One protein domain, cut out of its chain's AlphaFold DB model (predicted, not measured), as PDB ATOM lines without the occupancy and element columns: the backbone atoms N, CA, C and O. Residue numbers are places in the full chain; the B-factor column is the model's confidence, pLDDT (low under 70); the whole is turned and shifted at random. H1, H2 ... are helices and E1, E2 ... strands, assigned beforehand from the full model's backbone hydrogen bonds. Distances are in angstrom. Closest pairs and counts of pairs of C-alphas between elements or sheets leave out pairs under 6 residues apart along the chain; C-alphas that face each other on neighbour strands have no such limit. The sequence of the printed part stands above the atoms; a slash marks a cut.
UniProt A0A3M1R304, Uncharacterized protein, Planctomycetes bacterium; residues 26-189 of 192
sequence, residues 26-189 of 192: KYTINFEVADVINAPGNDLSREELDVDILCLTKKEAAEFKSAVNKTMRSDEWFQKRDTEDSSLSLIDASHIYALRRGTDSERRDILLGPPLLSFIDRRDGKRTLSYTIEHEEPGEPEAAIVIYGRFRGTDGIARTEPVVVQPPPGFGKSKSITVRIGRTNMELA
ATOM      1  N   LYS A  26     127.193 147.672 151.822       86.69
ATOM      2  CA  LYS A  26     125.815 147.485 152.305       86.69
ATOM      3  C   LYS A  26     124.967 148.706 151.987       86.69
ATOM      4  O   LYS A  26     125.346 149.803 152.394       86.69
ATOM      5  N   TYR A  27     123.828 148.516 151.339       84.31
ATOM      6  CA  TYR A  27     122.890 149.580 150.988       84.31
ATOM      7  C   TYR A  27     121.541 149.338 151.630       84.31
ATOM      8  O   TYR A  27     121.100 148.200 151.746       84.31
ATOM      9  N   THR A  28     120.865 150.416 151.994       89.00
ATOM     10  CA  THR A  28     119.455 150.396 152.363       89.00
ATOM     11  C   THR A  28     118.637 150.829 151.154       89.00
ATOM     12  O   THR A  28     118.779 151.953 150.681       89.00
ATOM     13  N   ILE A  29     117.782 149.948 150.647       89.12
ATOM     14  CA  ILE A  29     116.802 150.280 149.616       89.12
ATOM     15  C   ILE A  29     115.487 150.619 150.305       89.12
ATOM     16  O   ILE A  29     114.928 149.772 151.000       89.12
ATOM     17  N   ASN A  30     115.003 151.844 150.119       89.50
ATOM     18  CA  ASN A  30     113.697 152.279 150.600       89.50
ATOM     19  C   ASN A  30     112.701 152.264 149.447       89.50
ATOM     20  O   ASN A  30     112.860 153.003 148.478       89.50
ATOM     21  N   PHE A  31     111.653 151.467 149.569       87.19
ATOM     22  CA  PHE A  31     110.531 151.448 148.647       87.19
ATOM     23  C   PHE A  31     109.425 152.345 149.178       87.19
ATOM     24  O   PHE A  31     108.741 151.990 150.135       87.19
ATOM     25  N   GLU A  32     109.252 153.505 148.552       86.62
ATOM     26  CA  GLU A  32     108.094 154.371 148.743       86.62
ATOM     27  C   GLU A  32     106.990 153.924 147.787       86.62
ATOM     28  O   GLU A  32     106.960 154.321 146.619       86.62
ATOM     29  N   VAL A  33     106.081 153.081 148.266       79.31
ATOM     30  CA  VAL A  33     104.974 152.605 147.437       79.31
ATOM     31  C   VAL A  33     103.868 153.654 147.452       79.31
ATOM     32  O   VAL A  33     103.304 153.977 148.503       79.31
ATOM     33  N   ALA A  34     103.613 154.233 146.278       67.44
ATOM     34  CA  ALA A  34     102.544 155.186 146.060       67.44
ATOM     35  C   ALA A  34     101.195 154.509 146.289       67.44
ATOM     36  O   ALA A  34     101.005 153.325 146.017       67.44
ATOM     37  N   ASP A  35     100.265 155.300 146.802       59.94
ATOM     38  CA  ASP A  35      98.957 154.834 147.209       59.94
ATOM     39  C   ASP A  35      98.107 154.466 145.978       59.94
ATOM     40  O   ASP A  35      97.535 155.327 145.309       59.94
ATOM     41  N   VAL A  36      98.058 153.175 145.639       52.88
ATOM     42  CA  VAL A  36      97.211 152.646 144.553       52.88
ATOM     43  C   VAL A  36      95.731 152.562 144.997       52.88
ATOM     44  O   VAL A  36      94.859 152.211 144.204       52.88
ATOM     45  N   ILE A  37      95.406 152.951 146.241       46.91
ATOM     46  CA  ILE A  37      94.113 152.705 146.904       46.91
ATOM     47  C   ILE A  37      93.001 153.700 146.497       46.91
ATOM     48  O   ILE A  37      91.845 153.509 146.857       46.91
ATOM     49  N   ASN A  38      93.266 154.722 145.673       40.75
ATOM     50  CA  ASN A  38      92.231 155.692 145.257       40.75
ATOM     51  C   ASN A  38      91.509 155.371 143.929       40.75
ATOM     52  O   ASN A  38      90.901 156.261 143.332       40.75
ATOM     53  N   ALA A  39      91.530 154.124 143.447       43.16
ATOM     54  CA  ALA A  39      90.629 153.716 142.367       43.16
ATOM     55  C   ALA A  39      89.228 153.411 142.945       43.16
ATOM     56  O   ALA A  39      89.103 152.503 143.769       43.16
ATOM     57  N   PRO A  40      88.156 154.124 142.544       37.44
ATOM     58  CA  PRO A  40      86.810 153.860 143.042       37.44
ATOM     59  C   PRO A  40      86.299 152.540 142.441       37.44
ATOM     60  O   PRO A  40      85.770 152.513 141.332       37.44
ATOM     61  N   GLY A  41      86.491 151.423 143.146       42.09
ATOM     62  CA  GLY A  41      86.084 150.100 142.672       42.09
ATOM     63  C   GLY A  41      86.199 149.004 143.737       42.09
ATOM     64  O   GLY A  41      87.154 148.966 144.509       42.09
ATOM     65  N   ASN A  42      85.187 148.132 143.769       45.47
ATOM     66  CA  ASN A  42      84.916 147.040 144.719       45.47
ATOM     67  C   ASN A  42      86.101 146.476 145.546       45.47
ATOM     68  O   ASN A  42      87.142 146.072 145.025       45.47
ATOM     69  N   ASP A  43      85.859 146.369 146.857       49.44
ATOM     70  CA  ASP A  43      86.764 146.065 147.985       49.44
ATOM     71  C   ASP A  43      87.285 144.614 148.113       49.44
ATOM     72  O   ASP A  43      87.452 144.108 149.219       49.44
ATOM     73  N   LEU A  44      87.571 143.906 147.014       50.97
ATOM     74  CA  LEU A  44      88.056 142.509 147.085       50.97
ATOM     75  C   LEU A  44      89.341 142.215 146.291       50.97
ATOM     76  O   LEU A  44      89.840 141.088 146.342       50.97
ATOM     77  N   SER A  45      89.911 143.191 145.581       53.53
ATOM     78  CA  SER A  45      91.184 143.001 144.879       53.53
ATOM     79  C   SER A  45      92.358 143.028 145.865       53.53
ATOM     80  O   SER A  45      92.680 144.060 146.450       53.53
ATOM     81  N   ARG A  46      93.006 141.874 146.065       59.16
ATOM     82  CA  ARG A  46      94.319 141.794 146.718       59.16
ATOM     83  C   ARG A  46      95.373 142.144 145.675       59.16
ATOM     84  O   ARG A  46      95.624 141.340 144.783       59.16
ATOM     85  N   GLU A  47      95.931 143.346 145.756       69.44
ATOM     86  CA  GLU A  47      97.079 143.725 144.933       69.44
ATOM     87  C   GLU A  47      98.369 143.271 145.620       69.44
ATOM     88  O   GLU A  47      98.556 143.482 146.816       69.44
ATOM     89  N   GLU A  48      99.253 142.622 144.870       76.06
ATOM     90  CA  GLU A  48     100.573 142.201 145.342       76.06
ATOM     91  C   GLU A  48     101.652 142.936 144.535       76.06
ATOM     92  O   GLU A  48     101.506 143.143 143.330       76.06
ATOM     93  N   LEU A  49     102.746 143.324 145.192       80.81
ATOM     94  CA  LEU A  49     103.926 143.900 144.547       80.81
ATOM     95  C   LEU A  49     105.116 142.980 144.802       80.81
ATOM     96  O   LEU A  49     105.593 142.881 145.936       80.81
ATOM     97  N   ASP A  50     105.569 142.332 143.733       85.25
ATOM     98  CA  ASP A  50     106.831 141.602 143.704       85.25
ATOM     99  C   ASP A  50     107.958 142.568 143.351       85.25
ATOM    100  O   ASP A  50     107.823 143.351 142.403       85.25
ATOM    101  N   VAL A  51     109.086 142.472 144.050       88.62
ATOM    102  CA  VAL A  51     110.299 143.221 143.709       88.62
ATOM    103  C   VAL A  51     111.501 142.291 143.673       88.62
ATOM    104  O   VAL A  51     111.670 141.463 144.562       88.62
ATOM    105  N   ASP A  52     112.349 142.475 142.666       90.50
ATOM    106  CA  ASP A  52     113.698 141.922 142.632       90.50
ATOM    107  C   ASP A  52     114.734 143.019 142.583       90.50
ATOM    108  O   ASP A  52     114.593 143.985 141.834       90.50
ATOM    109  N   ILE A  53     115.807 142.814 143.332       92.31
ATOM    110  CA  ILE A  53     116.976 143.678 143.327       92.31
ATOM    111  C   ILE A  53     118.169 142.827 142.909       92.31
ATOM    112  O   ILE A  53     118.509 141.862 143.587       92.31
ATOM    113  N   LEU A  54     118.794 143.182 141.797       92.81
ATOM    114  CA  LEU A  54     120.000 142.553 141.275       92.81
ATOM    115  C   LEU A  54     121.195 143.439 141.621       92.81
ATOM    116  O   LEU A  54     121.168 144.639 141.342       92.81
ATOM    117  N   CYS A  55     122.242 142.849 142.181       92.69
ATOM    118  CA  CYS A  55     123.525 143.489 142.453       92.69
ATOM    119  C   CYS A  55     124.572 142.946 141.481       92.69
ATOM    120  O   CYS A  55     125.243 141.972 141.789       92.69
ATOM    121  N   LEU A  56     124.670 143.552 140.299       92.94
ATOM    122  CA  LEU A  56     125.514 143.060 139.218       92.94
ATOM    123  C   LEU A  56     126.932 143.612 139.337       92.94
ATOM    124  O   LEU A  56     127.153 144.828 139.270       92.94
ATOM    125  N   THR A  57     127.910 142.712 139.399       92.56
ATOM    126  CA  THR A  57     129.315 143.063 139.164       92.56
ATOM    127  C   THR A  57     129.494 143.621 137.751       92.56
ATOM    128  O   THR A  57     128.679 143.383 136.857       92.56
ATOM    129  N   LYS A  58     130.592 144.325 137.482       92.75
ATOM    130  CA  LYS A  58     130.914 144.827 136.135       92.75
ATOM    131  C   LYS A  58     130.926 143.728 135.074       92.75
ATOM    132  O   LYS A  58     130.518 143.957 133.937       92.75
ATOM    133  N   LYS A  59     131.368 142.518 135.443       91.38
ATOM    134  CA  LYS A  59     131.397 141.365 134.539       91.38
ATOM    135  C   LYS A  59     129.974 140.981 134.136       91.38
ATOM    136  O   LYS A  59     129.694 140.832 132.950       91.38
ATOM    137  N   GLU A  60     129.083 140.876 135.110       91.38
ATOM    138  CA  GLU A  60     127.685 140.512 134.884       91.38
ATOM    139  C   GLU A  60     126.918 141.634 134.197       91.38
ATOM    140  O   GLU A  60     126.153 141.379 133.279       91.38
ATOM    141  N   ALA A  61     127.159 142.892 134.555       90.19
ATOM    142  CA  ALA A  61     126.579 144.042 133.872       90.19
ATOM    143  C   ALA A  61     126.967 144.085 132.380       90.19
ATOM    144  O   ALA A  61     126.140 144.416 131.524       90.19
ATOM    145  N   ALA A  62     128.204 143.701 132.045       90.00
ATOM    146  CA  ALA A  62     128.670 143.589 130.666       90.00
ATOM    147  C   ALA A  62     128.054 142.399 129.910       90.00
ATOM    148  O   ALA A  62     127.856 142.492 128.694       90.00
ATOM    149  N   GLU A  63     127.747 141.306 130.608       90.38
ATOM    150  CA  GLU A  63     127.103 140.107 130.060       90.38
ATOM    151  C   GLU A  63     125.585 140.305 129.882       90.38
ATOM    152  O   GLU A  63     125.024 140.020 128.822       90.38
ATOM    153  N   PHE A  64     124.928 140.916 130.869       88.06
ATOM    154  CA  PHE A  64     123.483 141.138 130.950       88.06
ATOM    155  C   PHE A  64     123.104 142.587 130.636       88.06
ATOM    156  O   PHE A  64     122.312 143.224 131.337       88.06
ATOM    157  N   LYS A  65     123.616 143.111 129.516       85.81
ATOM    158  CA  LYS A  65     123.363 144.498 129.075       85.81
ATOM    159  C   LYS A  65     121.886 144.850 128.979       85.81
ATOM    160  O   LYS A  65     121.526 146.013 129.131       85.81
ATOM    161  N   SER A  66     121.028 143.868 128.711       83.38
ATOM    162  CA  SER A  66     119.591 144.100 128.603       83.38
ATOM    163  C   SER A  66     118.959 144.567 129.916       83.38
ATOM    164  O   SER A  66     118.011 145.357 129.869       83.38
ATOM    165  N   ALA A  67     119.516 144.136 131.055       81.06
ATOM    166  CA  ALA A  67     119.094 144.554 132.383       81.06
ATOM    167  C   ALA A  67     119.573 145.970 132.725       81.06
ATOM    168  O   ALA A  67     118.808 146.785 133.234       81.06
ATOM    169  N   VAL A  68     120.822 146.289 132.384       84.81
ATOM    170  CA  VAL A  68     121.442 147.579 132.725       84.81
ATOM    171  C   VAL A  68     120.991 148.705 131.786       84.81
ATOM    172  O   VAL A  68     120.740 149.823 132.224       84.81
ATOM    173  N   ASN A  69     120.779 148.417 130.500       85.19
ATOM    174  CA  ASN A  69     120.381 149.421 129.505       85.19
ATOM    175  C   ASN A  69     118.879 149.754 129.514       85.19
ATOM    176  O   ASN A  69     118.405 150.415 128.592       85.19
ATOM    177  N   LYS A  70     118.114 149.276 130.508       80.44
ATOM    178  CA  LYS A  70     116.649 149.448 130.597       80.44
ATOM    179  C   LYS A  70     115.893 148.975 129.350       80.44
ATOM    180  O   LYS A  70     114.853 149.515 128.997       80.44
ATOM    181  N   THR A  71     116.430 147.979 128.649       83.19
ATOM    182  CA  THR A  71     115.761 147.400 127.469       83.19
ATOM    183  C   THR A  71     114.837 146.241 127.826       83.19
ATOM    184  O   THR A  71     114.063 145.805 126.983       83.19
ATOM    185  N   MET A  72     114.944 145.725 129.052       89.25
ATOM    186  CA  MET A  72     114.075 144.689 129.591       89.25
ATOM    187  C   MET A  72     113.095 145.315 130.575       89.25
ATOM    188  O   MET A  72     113.511 145.968 131.531       89.25
ATOM    189  N   ARG A  73     111.802 145.093 130.352       89.75
ATOM    190  CA  ARG A  73     110.753 145.550 131.272       89.75
ATOM    191  C   ARG A  73     110.648 144.615 132.471       89.75
ATOM    192  O   ARG A  73     111.044 143.452 132.394       89.75
ATOM    193  N   SER A  74     110.068 145.091 133.571       89.50
ATOM    194  CA  SER A  74     109.935 144.271 134.782       89.50
ATOM    195  C   SER A  74     109.130 142.998 134.542       89.50
ATOM    196  O   SER A  74     109.550 141.927 134.964       89.50
ATOM    197  N   ASP A  75     108.013 143.061 133.820       85.75
ATOM    198  CA  ASP A  75     107.202 141.882 133.505       85.75
ATOM    199  C   ASP A  75     107.956 140.844 132.663       85.75
ATOM    200  O   ASP A  75     107.857 139.648 132.943       85.75
ATOM    201  N   GLU A  76     108.757 141.295 131.696       88.56
ATOM    202  CA  GLU A  76     109.627 140.428 130.896       88.56
ATOM    203  C   GLU A  76     110.715 139.765 131.745       88.56
ATOM    204  O   GLU A  76     110.998 138.581 131.557       88.56
ATOM    205  N   TRP A  77     111.307 140.504 132.690       88.94
ATOM    206  CA  TRP A  77     112.276 139.965 133.643       88.94
ATOM    207  C   TRP A  77     111.666 138.819 134.456       88.94
ATOM    208  O   TRP A  77     112.215 137.716 134.465       88.94
ATOM    209  N   PHE A  78     110.494 139.038 135.064       85.31
ATOM    210  CA  PHE A  78     109.824 137.998 135.846       85.31
ATOM    211  C   PHE A  78     109.473 136.766 134.991       85.31
ATOM    212  O   PHE A  78     109.666 135.646 135.448       85.31
ATOM    213  N   GLN A  79     109.019 136.943 133.743       84.94
ATOM    214  CA  GLN A  79     108.729 135.817 132.839       84.94
ATOM    215  C   GLN A  79     109.983 135.019 132.460       84.94
ATOM    216  O   GLN A  79     109.987 133.787 132.514       84.94
ATOM    217  N   LYS A  80     111.055 135.710 132.058       84.88
ATOM    218  CA  LYS A  80     112.297 135.060 131.623       84.88
ATOM    219  C   LYS A  80     112.974 134.337 132.775       84.88
ATOM    220  O   LYS A  80     113.446 133.224 132.577       84.88
ATOM    221  N   ARG A  81     112.981 134.930 133.969       78.62
ATOM    222  CA  ARG A  81     113.576 134.322 135.161       78.62
ATOM    223  C   ARG A  81     112.909 133.000 135.534       78.62
ATOM    224  O   ARG A  81     113.611 132.051 135.866       78.62
ATOM    225  N   ASP A  82     111.584 132.911 135.437       74.25
ATOM    226  CA  ASP A  82     110.860 131.672 135.750       74.25
ATOM    227  C   ASP A  82     111.195 130.544 134.751       74.25
ATOM    228  O   ASP A  82     111.110 129.362 135.084       74.25
ATOM    229  N   THR A  83     111.673 130.893 133.553       76.31
ATOM    230  CA  THR A  83     112.111 129.934 132.533       76.31
ATOM    231  C   THR A  83     113.541 129.458 132.820       76.31
ATOM    232  O   THR A  83     114.473 130.263 132.875       76.31
ATOM    233  N   GLU A  84     113.730 128.147 133.005       64.88
ATOM    234  CA  GLU A  84     115.043 127.543 133.305       64.88
ATOM    235  C   GLU A  84     116.081 127.775 132.192       64.88
ATOM    236  O   GLU A  84     117.243 128.019 132.492       64.88
ATOM    237  N   ASP A  85     115.654 127.826 130.927       64.38
ATOM    238  CA  ASP A  85     116.540 127.998 129.764       64.38
ATOM    239  C   ASP A  85     116.915 129.461 129.451       64.38
ATOM    240  O   ASP A  85     117.493 129.761 128.403       64.38
ATOM    241  N   SER A  86     116.562 130.421 130.312       71.44
ATOM    242  CA  SER A  86     116.921 131.818 130.059       71.44
ATOM    243  C   SER A  86     118.409 132.056 130.312       71.44
ATOM    244  O   SER A  86     118.980 131.545 131.272       71.44
ATOM    245  N   SER A  87     119.046 132.915 129.510       73.75
ATOM    246  CA  SER A  87     120.430 133.353 129.765       73.75
ATOM    247  C   SER A  87     120.595 134.036 131.129       73.75
ATOM    248  O   SER A  87     121.699 134.128 131.641       73.75
ATOM    249  N   LEU A  88     119.494 134.505 131.726       75.25
ATOM    250  CA  LEU A  88     119.455 135.130 133.049       75.25
ATOM    251  C   LEU A  88     119.615 134.116 134.191       75.25
ATOM    252  O   LEU A  88     119.922 134.521 135.305       75.25
ATOM    253  N   SER A  89     119.441 132.816 133.922       71.12
ATOM    254  CA  SER A  89     119.722 131.736 134.882       71.12
ATOM    255  C   SER A  89     121.192 131.665 135.308       71.12
ATOM    256  O   SER A  89     121.504 131.012 136.299       71.12
ATOM    257  N   LEU A  90     122.079 132.335 134.567       79.69
ATOM    258  CA  LEU A  90     123.509 132.411 134.845       79.69
ATOM    259  C   LEU A  90     123.872 133.472 135.895       79.69
ATOM    260  O   LEU A  90     125.010 133.472 136.356       79.69
ATOM    261  N   ILE A  91     122.946 134.366 136.263       83.19
ATOM    262  CA  ILE A  91     123.163 135.316 137.362       83.19
ATOM    263  C   ILE A  91     123.149 134.531 138.674       83.19
ATOM    264  O   ILE A  91     122.203 133.783 138.936       83.19
ATOM    265  N   ASP A  92     124.187 134.703 139.492       84.06
ATOM    266  CA  ASP A  92     124.291 133.996 140.765       84.06
ATOM    267  C   ASP A  92     123.144 134.403 141.704       84.06
ATOM    268  O   ASP A  92     122.807 135.581 141.851       84.06
ATOM    269  N   ALA A  93     122.540 133.415 142.367       82.19
ATOM    270  CA  ALA A  93     121.446 133.631 143.307       82.19
ATOM    271  C   ALA A  93     121.818 134.613 144.428       82.19
ATOM    272  O   ALA A  93     120.963 135.362 144.905       82.19
ATOM    273  N   SER A  94     123.092 134.633 144.829       84.06
ATOM    274  CA  SER A  94     123.616 135.525 145.864       84.06
ATOM    275  C   SER A  94     123.556 137.007 145.492       84.06
ATOM    276  O   SER A  94     123.595 137.869 146.370       84.06
ATOM    277  N   HIS A  95     123.403 137.320 144.206       88.25
ATOM    278  CA  HIS A  95     123.286 138.687 143.707       88.25
ATOM    279  C   HIS A  95     121.844 139.130 143.521       88.25
ATOM    280  O   HIS A  95     121.612 140.276 143.135       88.25
ATOM    281  N   ILE A  96     120.870 138.257 143.798       88.56
ATOM    282  CA  ILE A  96     119.461 138.566 143.596       88.56
ATOM    283  C   ILE A  96     118.684 138.491 144.901       88.56
ATOM    284  O   ILE A  96     118.459 137.424 145.470       88.56
ATOM    285  N   TYR A  97     118.172 139.641 145.313       88.94
ATOM    286  CA  TYR A  97     117.305 139.784 146.469       88.94
ATOM    287  C   TYR A  97     115.851 139.831 146.013       88.94
ATOM    288  O   TYR A  97     115.437 140.772 145.330       88.94
ATOM    289  N   ALA A  98     115.075 138.819 146.389       86.94
ATOM    290  CA  ALA A  98     113.679 138.677 146.004       86.94
ATOM    291  C   ALA A  98     112.746 139.041 147.168       86.94
ATOM    292  O   ALA A  98     112.827 138.474 148.258       86.94
ATOM    293  N   LEU A  99     111.831 139.974 146.922       85.94
ATOM    294  CA  LEU A  99     110.772 140.419 147.830       85.94
ATOM    295  C   LEU A  99     109.439 140.002 147.222       85.94
ATOM    296  O   LEU A  99     108.781 140.762 146.507       85.94
ATOM    297  N   ARG A 100     109.102 138.731 147.427       78.12
ATOM    298  CA  ARG A 100     108.044 138.031 146.700       78.12
ATOM    299  C   ARG A 100     107.318 137.075 147.620       78.12
ATOM    300  O   ARG A 100     107.808 136.674 148.674       78.12
ATOM    301  N   ARG A 101     106.146 136.631 147.184       67.94
ATOM    302  CA  ARG A 101     105.464 135.515 147.831       67.94
ATOM    303  C   ARG A 101     106.255 134.294 147.434       67.94
ATOM    304  O   ARG A 101     106.334 134.033 146.238       67.94
ATOM    305  N   GLY A 102     106.873 133.635 148.416       55.38
ATOM    306  CA  GLY A 102     107.705 132.458 148.189       55.38
ATOM    307  C   GLY A 102     107.053 131.554 147.148       55.38
ATOM    308  O   GLY A 102     105.943 131.066 147.356       55.38
ATOM    309  N   THR A 103     107.692 131.445 145.991       51.25
ATOM    310  CA  THR A 103     107.423 130.391 145.023       51.25
ATOM    311  C   THR A 103     108.442 129.289 145.274       51.25
ATOM    312  O   THR A 103     109.518 129.543 145.813       51.25
ATOM    313  N   ASP A 104     108.112 128.061 144.884       48.34
ATOM    314  CA  ASP A 104     108.860 126.833 145.200       48.34
ATOM    315  C   ASP A 104     110.290 126.753 144.601       48.34
ATOM    316  O   ASP A 104     110.912 125.692 144.601       48.34
ATOM    317  N   SER A 105     110.842 127.851 144.069       50.75
ATOM    318  CA  SER A 105     112.191 127.916 143.497       50.75
ATOM    319  C   SER A 105     113.167 128.625 144.444       50.75
ATOM    320  O   SER A 105     113.741 129.658 144.120       50.75
ATOM    321  N   GLU A 106     113.401 128.039 145.622       51.72
ATOM    322  CA  GLU A 106     114.394 128.528 146.603       51.72
ATOM    323  C   GLU A 106     115.837 128.544 146.054       51.72
ATOM    324  O   GLU A 106     116.720 129.175 146.622       51.72
ATOM    325  N   ARG A 107     116.103 127.840 144.945       55.22
ATOM    326  CA  ARG A 107     117.463 127.631 144.425       55.22
ATOM    327  C   ARG A 107     118.079 128.837 143.712       55.22
ATOM    328  O   ARG A 107     119.275 128.789 143.443       55.22
ATOM    329  N   ARG A 108     117.300 129.867 143.363       62.50
ATOM    330  CA  ARG A 108     117.760 130.975 142.500       62.50
ATOM    331  C   ARG A 108     117.812 132.348 143.178       62.50
ATOM    332  O   ARG A 108     118.282 133.296 142.556       62.50
ATOM    333  N   ASP A 109     117.337 132.481 144.415       67.62
ATOM    334  CA  ASP A 109     117.025 133.790 144.999       67.62
ATOM    335  C   ASP A 109     117.454 133.849 146.476       67.62
ATOM    336  O   ASP A 109     117.192 132.918 147.239       67.62
ATOM    337  N   ILE A 110     117.999 134.983 146.928       69.12
ATOM    338  CA  ILE A 110     117.967 135.340 148.351       69.12
ATOM    339  C   ILE A 110     116.574 135.905 148.641       69.12
ATOM    340  O   ILE A 110     116.284 137.071 148.356       69.12
ATOM    341  N   LEU A 111     115.687 135.084 149.207       71.06
ATOM    342  CA  LEU A 111     114.367 135.550 149.630       71.06
ATOM    343  C   LEU A 111     114.507 136.468 150.854       71.06
ATOM    344  O   LEU A 111     114.935 136.037 151.924       71.06
ATOM    345  N   LEU A 112     114.115 137.734 150.705       66.25
ATOM    346  CA  LEU A 112     114.206 138.755 151.754       66.25
ATOM    347  C   LEU A 112     112.894 138.992 152.522       66.25
ATOM    348  O   LEU A 112     112.849 139.833 153.421       66.25
ATOM    349  N   GLY A 113     111.827 138.260 152.206       65.81
ATOM    350  CA  GLY A 113     110.541 138.361 152.897       65.81
ATOM    351  C   GLY A 113     109.340 138.246 151.955       65.81
ATOM    352  O   GLY A 113     109.525 138.022 150.758       65.81
ATOM    353  N   PRO A 114     108.107 138.377 152.484       67.75
ATOM    354  CA  PRO A 114     106.879 138.342 151.685       67.75
ATOM    355  C   PRO A 114     106.792 139.538 150.708       67.75
ATOM    356  O   PRO A 114     107.535 140.509 150.876       67.75
ATOM    357  N   PRO A 115     105.872 139.527 149.713       70.06
ATOM    358  CA  PRO A 115     105.673 140.669 148.828       70.06
ATOM    359  C   PRO A 115     105.341 141.922 149.625       70.06
ATOM    360  O   PRO A 115     104.604 141.856 150.618       70.06
ATOM    361  N   LEU A 116     105.775 143.067 149.100       71.88
ATOM    362  CA  LEU A 116     105.641 144.375 149.743       71.88
ATOM    363  C   LEU A 116     104.186 144.760 150.054       71.88
ATOM    364  O   LEU A 116     103.943 145.533 150.979       71.88
ATOM    365  N   LEU A 117     103.220 144.209 149.308       66.12
ATOM    366  CA  LEU A 117     101.788 144.504 149.457       66.12
ATOM    367  C   LEU A 117     100.922 143.311 149.902       66.12
ATOM    368  O   LEU A 117      99.698 143.365 149.802       66.12
ATOM    369  N   SER A 118     101.506 142.225 150.417       53.84
ATOM    370  CA  SER A 118     100.682 141.104 150.897       53.84
ATOM    371  C   SER A 118      99.862 141.480 152.153       53.84
ATOM    372  O   SER A 118     100.403 141.978 153.135       53.84
ATOM    373  N   PHE A 119      98.542 141.232 152.101       50.44
ATOM    374  CA  PHE A 119      97.524 141.509 153.141       50.44
ATOM    375  C   PHE A 119      97.316 142.987 153.533       50.44
ATOM    376  O   PHE A 119      97.375 143.334 154.712       50.44
ATOM    377  N   ILE A 120      97.024 143.869 152.574       49.91
ATOM    378  CA  ILE A 120      96.723 145.278 152.885       49.91
ATOM    379  C   ILE A 120      95.218 145.524 153.033       49.91
ATOM    380  O   ILE A 120      94.444 145.285 152.109       49.91
ATOM    381  N   ASP A 121      94.833 146.040 154.203       46.50
ATOM    382  CA  ASP A 121      93.570 146.745 154.429       46.50
ATOM    383  C   ASP A 121      93.716 148.187 153.906       46.50
ATOM    384  O   ASP A 121      94.729 148.846 154.155       46.50
ATOM    385  N   ARG A 122      92.724 148.674 153.157       52.03
ATOM    386  CA  ARG A 122      92.756 149.894 152.317       52.03
ATOM    387  C   ARG A 122      92.887 151.222 153.100       52.03
ATOM    388  O   ARG A 122      92.646 152.287 152.546       52.03
ATOM    389  N   ARG A 123      93.207 151.189 154.398       49.31
ATOM    390  CA  ARG A 123      93.174 152.361 155.295       49.31
ATOM    391  C   ARG A 123      94.529 153.012 155.563       49.31
ATOM    392  O   ARG A 123      94.546 154.141 156.048       49.31
ATOM    393  N   ASP A 124      95.635 152.344 155.252       49.03
ATOM    394  CA  ASP A 124      96.968 152.857 155.577       49.03
ATOM    395  C   ASP A 124      97.625 153.512 154.360       49.03
ATOM    396  O   ASP A 124      97.908 152.839 153.369       49.03
ATOM    397  N   GLY A 125      97.885 154.819 154.468       54.53
ATOM    398  CA  GLY A 125      98.542 155.630 153.440       54.53
ATOM    399  C   GLY A 125      99.999 155.243 153.139       54.53
ATOM    400  O   GLY A 125     100.500 154.227 153.620       54.53
ATOM    401  N   LYS A 126     100.669 156.082 152.322       58.97
ATOM    402  CA  LYS A 126     102.047 155.926 151.790       58.97
ATOM    403  C   LYS A 126     102.932 155.038 152.673       58.97
ATOM    404  O   LYS A 126     103.307 155.426 153.780       58.97
ATOM    405  N   ARG A 127     103.322 153.874 152.146       69.88
ATOM    406  CA  ARG A 127     104.174 152.914 152.856       69.88
ATOM    407  C   ARG A 127     105.615 153.051 152.400       69.88
ATOM    408  O   ARG A 127     105.894 153.096 151.204       69.88
ATOM    409  N   THR A 128     106.516 153.113 153.374       77.06
ATOM    410  CA  THR A 128     107.959 153.049 153.140       77.06
ATOM    411  C   THR A 128     108.471 151.738 153.716       77.06
ATOM    412  O   THR A 128     108.295 151.487 154.907       77.06
ATOM    413  N   LEU A 129     109.059 150.892 152.873       81.44
ATOM    414  CA  LEU A 129     109.645 149.612 153.272       81.44
ATOM    415  C   LEU A 129     111.146 149.646 153.006       81.44
ATOM    416  O   LEU A 129     111.560 150.010 151.910       81.44
ATOM    417  N   SER A 130     111.953 149.269 153.994       85.06
ATOM    418  CA  SER A 130     113.411 149.375 153.921       85.06
ATOM    419  C   SER A 130     114.059 147.998 153.980       85.06
ATOM    420  O   SER A 130     113.787 147.225 154.897       85.06
ATOM    421  N   TYR A 131     114.959 147.711 153.041       85.38
ATOM    422  CA  TYR A 131     115.700 146.451 152.975       85.38
ATOM    423  C   TYR A 131     117.189 146.705 152.857       85.38
ATOM    424  O   TYR A 131     117.610 147.642 152.185       85.38
ATOM    425  N   THR A 132     117.989 145.863 153.504       87.81
ATOM    426  CA  THR A 132     119.444 145.924 153.361       87.81
ATOM    427  C   THR A 132     119.894 144.917 152.317       87.81
ATOM    428  O   THR A 132     119.577 143.737 152.433       87.81
ATOM    429  N   ILE A 133     120.649 145.391 151.332       88.69
ATOM    430  CA  ILE A 133     121.324 144.572 150.325       88.69
ATOM    431  C   ILE A 133     122.834 144.778 150.431       88.69
ATOM    432  O   ILE A 133     123.296 145.778 150.987       88.69
ATOM    433  N   GLU A 134     123.603 143.866 149.861       88.94
ATOM    434  CA  GLU A 134     125.052 143.967 149.731       88.94
ATOM    435  C   GLU A 134     125.463 143.844 148.261       88.94
ATOM    436  O   GLU A 134     124.958 142.981 147.546       88.94
ATOM    437  N   HIS A 135     126.362 144.726 147.821       89.44
ATOM    438  CA  HIS A 135     126.958 144.704 146.486       89.44
ATOM    439  C   HIS A 135     128.474 144.563 146.605       89.44
ATOM    440  O   HIS A 135     129.108 145.323 147.340       89.44
ATOM    441  N   GLU A 136     129.067 143.655 145.836       89.44
ATOM    442  CA  GLU A 136     130.495 143.323 145.931       89.44
ATOM    443  C   GLU A 136     131.417 144.441 145.427       89.44
ATOM    444  O   GLU A 136     132.483 144.676 145.994       89.44
ATOM    445  N   GLU A 137     130.985 145.168 144.393       90.25
ATOM    446  CA  GLU A 137     131.757 146.241 143.747       90.25
ATOM    447  C   GLU A 137     131.140 147.648 143.958       90.25
ATOM    448  O   GLU A 137     130.624 148.261 143.019       90.25
ATOM    449  N   PRO A 138     131.131 148.194 145.191       86.75
ATOM    450  CA  PRO A 138     130.596 149.529 145.455       86.75
ATOM    451  C   PRO A 138     131.395 150.626 144.740       86.75
ATOM    452  O   PRO A 138     132.618 150.693 144.852       86.75
ATOM    453  N   GLY A 139     130.703 151.553 144.071       85.25
ATOM    454  CA  GLY A 139     131.331 152.687 143.383       85.25
ATOM    455  C   GLY A 139     131.929 152.370 142.014       85.25
ATOM    456  O   GLY A 139     132.398 153.299 141.356       85.25
ATOM    457  N   GLU A 140     131.904 151.109 141.577       91.12
ATOM    458  CA  GLU A 140     132.509 150.720 140.310       91.12
ATOM    459  C   GLU A 140     131.647 151.196 139.118       91.12
ATOM    460  O   GLU A 140     130.457 150.878 139.076       91.12
ATOM    461  N   PRO A 141     132.205 151.955 138.145       88.00
ATOM    462  CA  PRO A 141     131.454 152.602 137.055       88.00
ATOM    463  C   PRO A 141     130.578 151.669 136.220       88.00
ATOM    464  O   PRO A 141     129.521 152.074 135.739       88.00
ATOM    465  N   GLU A 142     131.043 150.438 136.031       91.19
ATOM    466  CA  GLU A 142     130.412 149.446 135.162       91.19
ATOM    467  C   GLU A 142     129.537 148.452 135.930       91.19
ATOM    468  O   GLU A 142     128.751 147.743 135.310       91.19
ATOM    469  N   ALA A 143     129.617 148.425 137.261       92.12
ATOM    470  CA  ALA A 143     128.694 147.662 138.092       92.12
ATOM    471  C   ALA A 143     127.302 148.315 138.108       92.12
ATOM    472  O   ALA A 143     127.145 149.474 137.709       92.12
ATOM    473  N   ALA A 144     126.276 147.599 138.567       93.69
ATOM    474  CA  ALA A 144     124.921 148.146 138.618       93.69
ATOM    475  C   ALA A 144     124.051 147.495 139.695       93.69
ATOM    476  O   ALA A 144     124.048 146.280 139.865       93.69
ATOM    477  N   ILE A 145     123.206 148.305 140.334       93.94
ATOM    478  CA  ILE A 145     122.030 147.806 141.053       93.94
ATOM    479  C   ILE A 145     120.822 147.973 140.130       93.94
ATOM    480  O   ILE A 145     120.508 149.092 139.719       93.94
ATOM    481  N   VAL A 146     120.145 146.875 139.802       94.62
ATOM    482  CA  VAL A 146     118.944 146.877 138.951       94.62
ATOM    483  C   VAL A 146     117.753 146.411 139.770       94.62
ATOM    484  O   VAL A 146     117.800 145.369 140.409       94.62
ATOM    485  N   ILE A 147     116.675 147.182 139.755       94.06
ATOM    486  CA  ILE A 147     115.469 146.929 140.534       94.06
ATOM    487  C   ILE A 147     114.317 146.733 139.556       94.06
ATOM    488  O   ILE A 147     113.993 147.638 138.784       94.06
ATOM    489  N   TYR A 148     113.689 145.563 139.617       92.38
ATOM    490  CA  TYR A 148     112.476 145.226 138.881       92.38
ATOM    491  C   TYR A 148     111.303 145.145 139.846       92.38
ATOM    492  O   TYR A 148     111.413 144.540 140.907       92.38
ATOM    493  N   GLY A 149     110.164 145.722 139.471       88.81
ATOM    494  CA  GLY A 149     108.969 145.734 140.311       88.81
ATOM    495  C   GLY A 149     107.740 145.395 139.490       88.81
ATOM    496  O   GLY A 149     107.550 145.968 138.423       88.81
ATOM    497  N   ARG A 150     106.895 144.478 139.958       84.06
ATOM    498  CA  ARG A 150     105.687 144.057 139.242       84.06
ATOM    499  C   ARG A 150     104.477 144.052 140.160       84.06
ATOM    500  O   ARG A 150     104.407 143.250 141.090       84.06
ATOM    501  N   PHE A 151     103.485 144.872 139.819       80.06
ATOM    502  CA  PHE A 151     102.157 144.779 140.417       80.06
ATOM    503  C   PHE A 151     101.367 143.634 139.794       80.06
ATOM    504  O   PHE A 151     101.234 143.543 138.569       80.06
ATOM    505  N   ARG A 152     100.804 142.790 140.654       75.00
ATOM    506  CA  ARG A 152      99.792 141.793 140.325       75.00
ATOM    507  C   ARG A 152      98.458 142.283 140.880       75.00
ATOM    508  O   ARG A 152      98.239 142.243 142.089       75.00
ATOM    509  N   GLY A 153      97.589 142.772 139.999       70.12
ATOM    510  CA  GLY A 153      96.226 143.182 140.335       70.12
ATOM    511  C   GLY A 153      95.183 142.381 139.558       70.12
ATOM    512  O   GLY A 153      95.515 141.534 138.727       70.12
ATOM    513  N   THR A 154      93.904 142.671 139.795       63.38
ATOM    514  CA  THR A 154      92.780 142.045 139.073       63.38
ATOM    515  C   THR A 154      92.774 142.359 137.579       63.38
ATOM    516  O   THR A 154      92.333 141.533 136.788       63.38
ATOM    517  N   ASP A 155      93.319 143.512 137.189       64.50
ATOM    518  CA  ASP A 155      93.404 143.954 135.789       64.50
ATOM    519  C   ASP A 155      94.634 143.382 135.056       64.50
ATOM    520  O   ASP A 155      94.932 143.765 133.924       64.50
ATOM    521  N   GLY A 156      95.361 142.466 135.705       69.44
ATOM    522  CA  GLY A 156      96.554 141.821 135.175       69.44
ATOM    523  C   GLY A 156      97.863 142.411 135.697       69.44
ATOM    524  O   GLY A 156      97.918 143.116 136.707       69.44
ATOM    525  N   ILE A 157      98.948 142.050 135.012       74.94
ATOM    526  CA  ILE A 157     100.311 142.463 135.345       74.94
ATOM    527  C   ILE A 157     100.561 143.872 134.805       74.94
ATOM    528  O   ILE A 157     100.487 144.098 133.593       74.94
ATOM    529  N   ALA A 158     100.898 144.810 135.691       73.69
ATOM    530  CA  ALA A 158     101.325 146.135 135.265       73.69
ATOM    531  C   ALA A 158     102.741 146.086 134.679       73.69
ATOM    532  O   ALA A 158     103.621 145.398 135.198       73.69
ATOM    533  N   ARG A 159     102.951 146.843 133.600       80.31
ATOM    534  CA  ARG A 159     104.246 146.937 132.925       80.31
ATOM    535  C   ARG A 159     104.979 148.185 133.393       80.31
ATOM    536  O   ARG A 159     104.479 149.292 133.206       80.31
ATOM    537  N   THR A 160     106.158 147.998 133.962       84.25
ATOM    538  CA  THR A 160     106.982 149.044 134.578       84.25
ATOM    539  C   THR A 160     108.414 148.909 134.080       84.25
ATOM    540  O   THR A 160     108.933 147.801 133.896       84.25
ATOM    541  N   GLU A 161     109.065 150.046 133.871       89.81
ATOM    542  CA  GLU A 161     110.493 150.070 133.568       89.81
ATOM    543  C   GLU A 161     111.312 149.762 134.829       89.81
ATOM    544  O   GLU A 161     110.886 150.125 135.933       89.81
ATOM    545  N   PRO A 162     112.477 149.106 134.699       92.50
ATOM    546  CA  PRO A 162     113.372 148.915 135.824       92.50
ATOM    547  C   PRO A 162     114.001 150.229 136.274       92.50
ATOM    548  O   PRO A 162     114.266 151.149 135.489       92.50
ATOM    549  N   VAL A 163     114.358 150.262 137.550       93.75
ATOM    550  CA  VAL A 163     115.263 151.269 138.090       93.75
ATOM    551  C   VAL A 163     116.681 150.728 138.014       93.75
ATOM    552  O   VAL A 163     116.960 149.633 138.483       93.75
ATOM    553  N   VAL A 164     117.581 151.506 137.417       93.12
ATOM    554  CA  VAL A 164     118.999 151.157 137.285       93.12
ATOM    555  C   VAL A 164     119.815 152.226 137.992       93.12
ATOM    556  O   VAL A 164     119.684 153.411 137.674       93.12
ATOM    557  N   VAL A 165     120.646 151.800 138.937       91.44
ATOM    558  CA  VAL A 165     121.623 152.625 139.647       91.44
ATOM    559  C   VAL A 165     123.011 152.184 139.199       91.44
ATOM    560  O   VAL A 165     123.505 151.137 139.614       91.44
ATOM    561  N   GLN A 166     123.621 152.985 138.329       90.62
ATOM    562  CA  GLN A 166     124.955 152.755 137.789       90.62
ATOM    563  C   GLN A 166     125.728 154.087 137.750       90.62
ATOM    564  O   GLN A 166     125.255 155.035 137.117       90.62
ATOM    565  N   PRO A 167     126.898 154.188 138.408       88.88
ATOM    566  CA  PRO A 167     127.469 153.190 139.318       88.88
ATOM    567  C   PRO A 167     126.651 153.014 140.610       88.88
ATOM    568  O   PRO A 167     125.959 153.950 141.028       88.88
ATOM    569  N   PRO A 168     126.789 151.871 141.308       86.50
ATOM    570  CA  PRO A 168     126.366 151.743 142.697       86.50
ATOM    571  C   PRO A 168     127.035 152.825 143.567       86.50
ATOM    572  O   PRO A 168     128.181 153.201 143.298       86.50
ATOM    573  N   PRO A 169     126.383 153.345 144.625       84.31
ATOM    574  CA  PRO A 169     126.990 154.371 145.472       84.31
ATOM    575  C   PRO A 169     128.323 153.913 146.096       84.31
ATOM    576  O   PRO A 169     128.398 152.902 146.785       84.31
ATOM    577  N   GLY A 170     129.399 154.667 145.858       78.94
ATOM    578  CA  GLY A 170     130.732 154.349 146.385       78.94
ATOM    579  C   GLY A 170     130.902 154.603 147.889       78.94
ATOM    580  O   GLY A 170     130.034 155.164 148.563       78.94
ATOM    581  N   PHE A 171     132.067 154.229 148.423       66.25
ATOM    582  CA  PHE A 171     132.416 154.454 149.828       66.25
ATOM    583  C   PHE A 171     132.313 155.939 150.220       66.25
ATOM    584  O   PHE A 171     132.821 156.816 149.525       66.25
ATOM    585  N   GLY A 172     131.651 156.222 151.348       61.22
ATOM    586  CA  GLY A 172     131.476 157.583 151.872       61.22
ATOM    587  C   GLY A 172     130.297 158.371 151.286       61.22
ATOM    588  O   GLY A 172     130.055 159.491 151.728       61.22
ATOM    589  N   LYS A 173     129.539 157.805 150.337       66.50
ATOM    590  CA  LYS A 173     128.256 158.364 149.880       66.50
ATOM    591  C   LYS A 173     127.092 157.834 150.720       66.50
ATOM    592  O   LYS A 173     127.242 156.840 151.435       66.50
ATOM    593  N   SER A 174     125.934 158.495 150.621       66.06
ATOM    594  CA  SER A 174     124.685 157.958 151.166       66.06
ATOM    595  C   SER A 174     124.498 156.533 150.650       66.06
ATOM    596  O   SER A 174     124.465 156.299 149.442       66.06
ATOM    597  N   LYS A 175     124.414 155.571 151.571       80.00
ATOM    598  CA  LYS A 175     124.171 154.159 151.244       80.00
ATOM    599  C   LYS A 175     122.675 153.857 151.130       80.00
ATOM    600  O   LYS A 175     122.278 152.702 151.201       80.00
ATOM    601  N   SER A 176     121.852 154.894 151.010       85.94
ATOM    602  CA  SER A 176     120.406 154.792 150.899       85.94
ATOM    603  C   SER A 176     119.987 155.047 149.458       85.94
ATOM    604  O   SER A 176     120.313 156.092 148.903       85.94
ATOM    605  N   ILE A 177     119.248 154.115 148.865       89.06
ATOM    606  CA  ILE A 177     118.624 154.265 147.548       89.06
ATOM    607  C   ILE A 177     117.121 154.273 147.780       89.06
ATOM    608  O   ILE A 177     116.559 153.293 148.259       89.06
ATOM    609  N   THR A 178     116.462 155.375 147.445       90.69
ATOM    610  CA  THR A 178     115.011 155.487 147.591       90.69
ATOM    611  C   THR A 178     114.350 155.332 146.230       90.69
ATOM    612  O   THR A 178     114.667 156.051 145.284       90.69
ATOM    613  N   VAL A 179     113.422 154.387 146.129       90.00
ATOM    614  CA  VAL A 179     112.666 154.068 144.922       90.00
ATOM    615  C   VAL A 179     111.200 154.370 145.171       90.00
ATOM    616  O   VAL A 179     110.590 153.814 146.083       90.00
ATOM    617  N   ARG A 180     110.622 155.236 144.340       88.38
ATOM    618  CA  ARG A 180     109.182 155.469 144.301       88.38
ATOM    619  C   ARG A 180     108.551 154.473 143.353       88.38
ATOM    620  O   ARG A 180     108.968 154.356 142.201       88.38
ATOM    621  N   ILE A 181     107.548 153.765 143.848       83.38
ATOM    622  CA  ILE A 181     106.841 152.733 143.102       83.38
ATOM    623  C   ILE A 181     105.381 153.154 142.963       83.38
ATOM    624  O   ILE A 181     104.644 153.148 143.944       83.38
ATOM    625  N   GLY A 182     104.952 153.490 141.751       79.19
ATOM    626  CA  GLY A 182     103.541 153.623 141.395       79.19
ATOM    627  C   GLY A 182     103.051 152.432 140.575       79.19
ATOM    628  O   GLY A 182     103.830 151.581 140.152       79.19
ATOM    629  N   ARG A 183     101.740 152.373 140.310       73.62
ATOM    630  CA  ARG A 183     101.118 151.239 139.597       73.62
ATOM    631  C   ARG A 183     101.737 150.987 138.217       73.62
ATOM    632  O   ARG A 183     101.825 149.845 137.788       73.62
ATOM    633  N   THR A 184     102.130 152.047 137.515       76.56
ATOM    634  CA  THR A 184     102.624 151.992 136.127       76.56
ATOM    635  C   THR A 184     104.030 152.555 135.957       76.56
ATOM    636  O   THR A 184     104.559 152.547 134.847       76.56
ATOM    637  N   ASN A 185     104.654 153.042 137.028       83.31
ATOM    638  CA  ASN A 185     105.976 153.648 136.987       83.31
ATOM    639  C   ASN A 185     106.811 153.274 138.213       83.31
ATOM    640  O   ASN A 185     106.297 153.020 139.298       83.31
ATOM    641  N   MET A 186     108.123 153.263 138.024       88.38
ATOM    642  CA  MET A 186     109.084 153.091 139.098       88.38
ATOM    643  C   MET A 186     110.286 153.978 138.810       88.38
ATOM    644  O   MET A 186     110.805 153.986 137.694       88.38
ATOM    645  N   GLU A 187     110.703 154.759 139.796       90.62
ATOM    646  CA  GLU A 187     111.749 155.759 139.613       90.62
ATOM    647  C   GLU A 187     112.581 155.947 140.878       90.62
ATOM    648  O   GLU A 187     112.128 155.684 141.993       90.62
ATOM    649  N   LEU A 188     113.812 156.423 140.704       89.06
ATOM    650  CA  LEU A 188     114.614 156.891 141.828       89.06
ATOM    651  C   LEU A 188     113.989 158.177 142.363       89.06
ATOM    652  O   LEU A 188     113.762 159.120 141.604       89.06
ATOM    653  N   ALA A 189     113.751 158.236 143.669       83.69
ATOM    654  CA  ALA A 189     113.520 159.514 144.315       83.69
ATOM    655  C   ALA A 189     114.844 160.284 144.265       83.69
ATOM    656  O   ALA A 189     115.825 159.855 144.870       83.69
TER     657      ALA A 189
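AT A GLANCE: This is residues 26 to 189 of the 192 residues of an uncharacterized protein of Planctomycetes bacterium (UniProt A0A3M1R304). Two sheets stand face to face as a sandwich, their strands nearly aligned, and four short helices gather along the larger sheet on the side away from the smaller one. H3 crosses that sheet, H1 and H2 sit by one end of its strands, and H4 lies farther out. The printed part has 164 residues, ordered E1 E2 H1 H2 H3 H4 E3 E4 E5 E6 E7 E8 E9, of mixed class, with under half of them in named elements. Both sheets are mixed: E4 E3 E2 E6 E7 and E5 E1 E8 E9. The whole is compact, with a radius of gyration of the C-alphas of 15.6 A and spans of 48 by 39 by 26 A.

IN THESE COORDINATES: Begin in the larger sheet with E6, residues 144 to 153, 29.2 A long; find C-alpha 144 at (124.921, 148.146, 138.618). Beside it look for E2, residues 48 to 56, 25.7 A, and E7, 163 to 165; E3, 96 to 99, and E4, 110 to 113, complete this sheet. The other sheet holds E1, 26 to 33, 22.0 A, starting at C-alpha 26 (125.815, 147.485, 152.305); E5, 127 to 135, 25.0 A; E8, 176 to 181, 15.8 A; and E9, 186 to 188, ending at C-alpha 188 (114.614, 156.891, 141.828). The helices are H1, 58 to 63; H2, 65 to 68; H3, 74 to 82, 12.7 A; and H4, 87 to 90.

HOW THE PARTS SIT: Look first at E2 and E6, antiparallel at 167 degrees, with N 52 and O 148 2.9 A apart. E6 and E7 form a hairpin, with N 147 and O 163 at 2.8 A. E3 is antiparallel to E2, N 97 to O 53 at 2.8 A, and parallel to E4, N 98 to O 110 at 2.9 A. In the strongly twisted second sheet, E1 is antiparallel to E5, N 29 to O 131 at 2.8 A, and parallel to E8, N 30 to O 177 at 2.8 A; E8 and E9 are a hairpin, N 180 to O 187 at 2.8 A. The sheets' facing parts are 9.2 A apart centre to centre, with strands at 21 degrees. H3 lies over E2 and E6 at a height over the sheet of 9.8 A, across the strands at 84 degrees to E2 on the local plane; its closest C-alphas to E6 are Ser 74 and Tyr 148, 4.9 A. H1 and H2 only graze this sheet. H4 is not on it and only just touches H3, only at the corner, with 3 pairs of C-alphas within 8 A, the closest Arg 81 and Leu 88, 6.3 A. Every O i to N i+4 pair in H1 and H3 is within hydrogen-bond range; H2 and H4 are too short for one.

THE WHOLE: The C-alphas farthest apart are those of Asn 42 and Phe 171, 48.3 A. The printed part has no cut. Find the long links at residues 34 to 47 and 114 to 126. Mean pLDDT of the printed part is 77.3; 47 residues are under 70, among them 34 to 47, 101 to 110 and 117 to 127.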